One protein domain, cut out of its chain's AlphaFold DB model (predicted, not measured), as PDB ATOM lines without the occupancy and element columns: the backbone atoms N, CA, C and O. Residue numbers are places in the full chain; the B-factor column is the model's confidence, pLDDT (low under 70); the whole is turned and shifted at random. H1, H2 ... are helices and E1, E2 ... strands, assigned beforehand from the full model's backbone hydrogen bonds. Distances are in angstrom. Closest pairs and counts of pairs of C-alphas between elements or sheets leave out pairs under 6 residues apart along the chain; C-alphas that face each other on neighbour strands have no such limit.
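AT A GLANCE: This is residues 2 to 42 of the 101 residues of the protein "Fused rhodanese domain-containing protein/hydrolase" of Halorubrum sp. AJ67 (UniProt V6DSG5). This is a piece with little regular structure: a small two-strand hairpin, E1 and E2, with the wide loop of residues 12 to 27 at one end and the short helix H1 at the other, where both printed ends also lie. The 41 printed residues hold two antiparallel strands and then one helix, a mixed class with 13 residues in named elements. It is only just compact, close to loose, with a radius of gyration of the C-alphas of 10.6 A and spans of 27 by 20 by 16 A.

IN THESE COORDINATES: E1 is residues 9 to 11, from C-alpha 9 at (18.435, -5.476, 23.816), and E2 is residues 28 to 30. H1, residues 31 to 37, is 10.0 A long and ends at C-alpha 37 at (8.398, -12.662, 15.809).

HOW THE PARTS SIT: E1 and E2 form a hairpin, antiparallel at 150 degrees. N 10 and O 29 are within hydrogen-bond range at 2.8 A. The closest C-alphas of E1 and H1, Leu 9 and Ile 31, are 6.2 A apart. In H1 every O i to N i+4 pair is within hydrogen-bond range.

THE WHOLE: The farthest C-alphas, Thr 3 and Asp 17, are 29.5 A apart. The printed part has no cut. The link from E1 to E2 is long, and that from E2 to H1 tight. No printed residue is under 70 in pLDDT.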
ATOM      1  N   LEU A   2       7.605  -1.616  24.774       91.06
ATOM      2  CA  LEU A   2       7.493  -1.511  23.302       91.06
ATOM      3  C   LEU A   2       7.648  -0.097  22.699       91.06
ATOM      4  O   LEU A   2       7.606   0.077  21.493       91.06
ATOM      5  N   THR A   3       7.792   0.936  23.528       94.12
ATOM      6  CA  THR A   3       8.080   2.314  23.095       94.12
ATOM      7  C   THR A   3       9.577   2.629  23.088       94.12
ATOM      8  O   THR A   3       9.958   3.778  22.868       94.12
ATOM      9  N   LEU A   4      10.415   1.664  23.471       96.31
ATOM     10  CA  LEU A   4      11.867   1.779  23.419       96.31
ATOM     11  C   LEU A   4      12.342   1.657  21.961       96.31
ATOM     12  O   LEU A   4      11.610   1.111  21.143       96.31
ATOM     13  N   PRO A   5      13.539   2.168  21.628       98.06
ATOM     14  CA  PRO A   5      14.136   1.967  20.310       98.06
ATOM     15  C   PRO A   5      14.262   0.483  19.946       98.06
ATOM     16  O   PRO A   5      14.599  -0.316  20.819       98.06
ATOM     17  N   ASP A   6      14.063   0.144  18.671       97.25
ATOM     18  CA  ASP A   6      14.051  -1.240  18.169       97.25
ATOM     19  C   ASP A   6      15.359  -2.003  18.442       97.25
ATOM     20  O   ASP A   6      15.346  -3.215  18.639       97.25
ATOM     21  N   ASP A   7      16.486  -1.293  18.532       97.12
ATOM     22  CA  ASP A   7      17.811  -1.841  18.848       97.12
ATOM     23  C   ASP A   7      18.044  -2.076  20.351       97.12
ATOM     24  O   ASP A   7      19.125  -2.505  20.764       97.12
ATOM     25  N   THR A   8      17.041  -1.817  21.195       97.69
ATOM     26  CA  THR A   8      17.136  -2.084  22.633       97.69
ATOM     27  C   THR A   8      17.176  -3.585  22.887       97.69
ATOM     28  O   THR A   8      16.199  -4.284  22.639       97.69
ATOM     29  N   LEU A   9      18.283  -4.069  23.450       96.06
ATOM     30  CA  LEU A   9      18.435  -5.476  23.816       96.06
ATOM     31  C   LEU A   9      17.579  -5.846  25.031       96.06
ATOM     32  O   LEU A   9      17.650  -5.205  26.084       96.06
ATOM     33  N   ILE A  10      16.822  -6.931  24.893       94.88
ATOM     34  CA  ILE A  10      16.050  -7.570  25.957       94.88
ATOM     35  C   ILE A  10      16.776  -8.841  26.390       94.88
ATOM     36  O   ILE A  10      17.064  -9.700  25.563       94.88
ATOM     37  N   GLY A  11      17.070  -8.958  27.687       92.81
ATOM     38  CA  GLY A  11      17.619 -10.168  28.303       92.81
ATOM     39  C   GLY A  11      16.606 -10.798  29.246       92.81
ATOM     40  O   GLY A  11      16.282 -10.214  30.283       92.81
ATOM     41  N   GLY A  12      16.094 -11.970  28.874       86.06
ATOM     42  CA  GLY A  12      15.174 -12.735  29.711       86.06
ATOM     43  C   GLY A  12      15.865 -13.288  30.960       86.06
ATOM     44  O   GLY A  12      17.057 -13.582  30.949       86.06
ATOM     45  N   ALA A  13      15.108 -13.452  32.048       82.00
ATOM     46  CA  ALA A  13      15.587 -14.160  33.242       82.00
ATOM     47  C   ALA A  13      15.503 -15.693  33.093       82.00
ATOM     48  O   ALA A  13      16.141 -16.422  33.846       82.00
ATOM     49  N   HIS A  14      14.723 -16.165  32.116       78.44
ATOM     50  CA  HIS A  14      14.520 -17.572  31.791       78.44
ATOM     51  C   HIS A  14      14.602 -17.770  30.277       78.44
ATOM     52  O   HIS A  14      14.233 -16.880  29.511       78.44
ATOM     53  N   PHE A  15      15.060 -18.950  29.872       81.06
ATOM     54  CA  PHE A  15      15.074 -19.438  28.497       81.06
ATOM     55  C   PHE A  15      14.788 -20.947  28.517       81.06
ATOM     56  O   PHE A  15      14.982 -21.598  29.547       81.06
ATOM     57  N   SER A  16      14.282 -21.496  27.415       75.31
ATOM     58  CA  SER A  16      14.061 -22.940  27.271       75.31
ATOM     59  C   SER A  16      15.342 -23.642  26.812       75.31
ATOM     60  O   SER A  16      16.232 -23.012  26.248       75.31
ATOM     61  N   ASP A  17      15.417 -24.966  26.966       76.50
ATOM     62  CA  ASP A  17      16.533 -25.763  26.422       76.50
ATOM     63  C   ASP A  17      16.659 -25.664  24.887       76.50
ATOM     64  O   ASP A  17      17.707 -25.988  24.332       76.50
ATOM     65  N   ALA A  18      15.594 -25.231  24.204       79.81
ATOM     66  CA  ALA A  18      15.575 -25.009  22.762       79.81
ATOM     67  C   ALA A  18      16.152 -23.643  22.350       79.81
ATOM     68  O   ALA A  18      16.445 -23.445  21.177       79.81
ATOM     69  N   ALA A  19      16.332 -22.707  23.288       82.81
ATOM     70  CA  ALA A  19      16.791 -21.367  22.958       82.81
ATOM     71  C   ALA A  19      18.223 -21.379  22.395       82.81
ATOM     72  O   ALA A  19      19.145 -21.958  22.985       82.81
ATOM     73  N   GLU A  20      18.427 -20.667  21.288       87.31
ATOM     74  CA  GLU A  20      19.752 -20.432  20.720       87.31
ATOM     75  C   GLU A  20      20.371 -19.151  21.309       87.31
ATOM     76  O   GLU A  20      19.727 -18.099  21.325       87.31
ATOM     77  N   PRO A  21      21.615 -19.199  21.821       90.94
ATOM     78  CA  PRO A  21      22.285 -18.006  22.320       90.94
ATOM     79  C   PRO A  21      22.770 -17.115  21.169       90.94
ATOM     80  O   PRO A  21      23.141 -17.586  20.091       90.94
ATOM     81  N   ALA A  22      22.864 -15.815  21.437       90.81
ATOM     82  CA  ALA A  22      23.510 -14.845  20.568       90.81
ATOM     83  C   ALA A  22      25.013 -15.146  20.396       90.81
ATOM     84  O   ALA A  22      25.615 -15.952  21.110       90.81
ATOM     85  N   ALA A  23      25.655 -14.463  19.445       91.31
ATOM     86  CA  ALA A  23      27.050 -14.719  19.070       91.31
ATOM     87  C   ALA A  23      28.071 -14.525  20.213       91.31
ATOM     88  O   ALA A  23      29.162 -15.095  20.167       91.31
ATOM     89  N   ASP A  24      27.743 -13.721  21.221       92.81
ATOM     90  CA  ASP A  24      28.542 -13.492  22.431       92.81
ATOM     91  C   ASP A  24      28.166 -14.429  23.598       92.81
ATOM     92  O   ASP A  24      28.759 -14.345  24.675       92.81
ATOM     93  N   GLY A  25      27.235 -15.357  23.370       93.19
ATOM     94  CA  GLY A  25      26.779 -16.352  24.333       93.19
ATOM     95  C   GLY A  25      25.641 -15.883  25.239       93.19
ATOM     96  O   GLY A  25      25.270 -16.631  26.144       93.19
ATOM     97  N   THR A  26      25.093 -14.678  25.045       93.50
ATOM     98  CA  THR A  26      23.940 -14.205  25.824       93.50
ATOM     99  C   THR A  26      22.618 -14.684  25.230       93.50
ATOM    100  O   THR A  26      22.492 -14.907  24.033       93.50
ATOM    101  N   TYR A  27      21.590 -14.794  26.070       91.81
ATOM    102  CA  TYR A  27      20.210 -15.016  25.629       91.81
ATOM    103  C   TYR A  27      19.491 -13.673  25.553       91.81
ATOM    104  O   TYR A  27      18.779 -13.266  26.475       91.81
ATOM    105  N   THR A  28      19.778 -12.935  24.483       94.12
ATOM    106  CA  THR A  28      19.260 -11.582  24.268       94.12
ATOM    107  C   THR A  28      18.845 -11.371  22.824       94.12
ATOM    108  O   THR A  28      19.559 -11.809  21.927       94.12
ATOM    109  N   ALA A  29      17.776 -10.606  22.614       93.56
ATOM    110  CA  ALA A  29      17.327 -10.166  21.295       93.56
ATOM    111  C   ALA A  29      16.949  -8.671  21.317       93.56
ATOM    112  O   ALA A  29      16.524  -8.172  22.368       93.56
ATOM    113  N   PRO A  30      17.113  -7.929  20.207       95.69
ATOM    114  CA  PRO A  30      16.539  -6.593  20.048       95.69
ATOM    115  C   PRO A  30      15.012  -6.613  20.194       95.69
ATOM    116  O   PRO A  30      14.346  -7.544  19.749       95.69
ATOM    117  N   ILE A  31      14.434  -5.571  20.795       96.38
ATOM    118  CA  ILE A  31      12.978  -5.472  20.972       96.38
ATOM    119  C   ILE A  31      12.227  -5.408  19.634       96.38
ATOM    120  O   ILE A  31      11.094  -5.875  19.572       96.38
ATOM    121  N   GLY A  32      12.850  -4.866  18.581       96.56
ATOM    122  CA  GLY A  32      12.291  -4.871  17.227       96.56
ATOM    123  C   GLY A  32      12.054  -6.291  16.714       96.56
ATOM    124  O   GLY A  32      10.926  -6.622  16.365       96.56
ATOM    125  N   ASP A  33      13.083  -7.138  16.779       95.00
ATOM    126  CA  ASP A  33      13.017  -8.543  16.357       95.00
ATOM    127  C   ASP A  33      11.928  -9.295  17.143       95.00
ATOM    128  O   ASP A  33      11.084  -9.973  16.561       95.00
ATOM    129  N   LEU A  34      11.858  -9.084  18.465       93.50
ATOM    130  CA  LEU A  34      10.817  -9.694  19.299       93.50
ATOM    131  C   LEU A  34       9.403  -9.269  18.881       93.50
ATOM    132  O   LEU A  34       8.496 -10.094  18.892       93.50
ATOM    133  N   VAL A  35       9.190  -8.000  18.522       94.88
ATOM    134  CA  VAL A  35       7.883  -7.508  18.048       94.88
ATOM    135  C   VAL A  35       7.504  -8.112  16.695       94.88
ATOM    136  O   VAL A  35       6.318  -8.330  16.454       94.88
ATOM    137  N   GLU A  36       8.478  -8.379  15.823       94.00
ATOM    138  CA  GLU A  36       8.244  -9.023  14.526       94.00
ATOM    139  C   GLU A  36       7.929 -10.522  14.654       94.00
ATOM    140  O   GLU A  36       7.140 -11.044  13.866       94.00
ATOM    141  N   GLU A  37       8.518 -11.207  15.637       91.25
ATOM    142  CA  GLU A  37       8.398 -12.662  15.809       91.25
ATOM    143  C   GLU A  37       7.295 -13.083  16.791       91.25
ATOM    144  O   GLU A  37       6.721 -14.166  16.657       91.25
ATOM    145  N   MET A  38       6.987 -12.252  17.791       91.25
ATOM    146  CA  MET A  38       6.040 -12.578  18.855       91.25
ATOM    147  C   MET A  38       4.727 -11.817  18.673       91.25
ATOM    148  O   MET A  38       4.547 -10.723  19.217       91.25
ATOM    149  N   ASP A  39       3.757 -12.450  18.007       90.62
ATOM    150  CA  ASP A  39       2.410 -11.893  17.803       90.62
ATOM    151  C   ASP A  39       1.805 -11.346  19.111       90.62
ATOM    152  O   ASP A  39       1.195 -10.275  19.127       90.62
ATOM    153  N   ALA A  40       2.050 -12.032  20.235       91.00
ATOM    154  CA  ALA A  40       1.546 -11.676  21.561       91.00
ATOM    155  C   ALA A  40       1.917 -10.252  22.017       91.00
ATOM    156  O   ALA A  40       1.198  -9.671  22.830       91.00
ATOM    157  N   LEU A  41       3.004  -9.665  21.502       93.38
ATOM    158  CA  LEU A  41       3.415  -8.302  21.851       93.38
ATOM    159  C   LEU A  41       2.546  -7.222  21.193       93.38
ATOM    160  O   LEU A  41       2.569  -6.073  21.639       93.38
ATOM    161  N   THR A  42       1.784  -7.566  20.154       93.00
ATOM    162  CA  THR A  42       0.940  -6.618  19.406       93.00
ATOM    163  C   THR A  42      -0.545  -6.993  19.374       93.00
ATOM    164  O   THR A  42      -1.341  -6.244  18.804       93.00
TER     165      THR A  42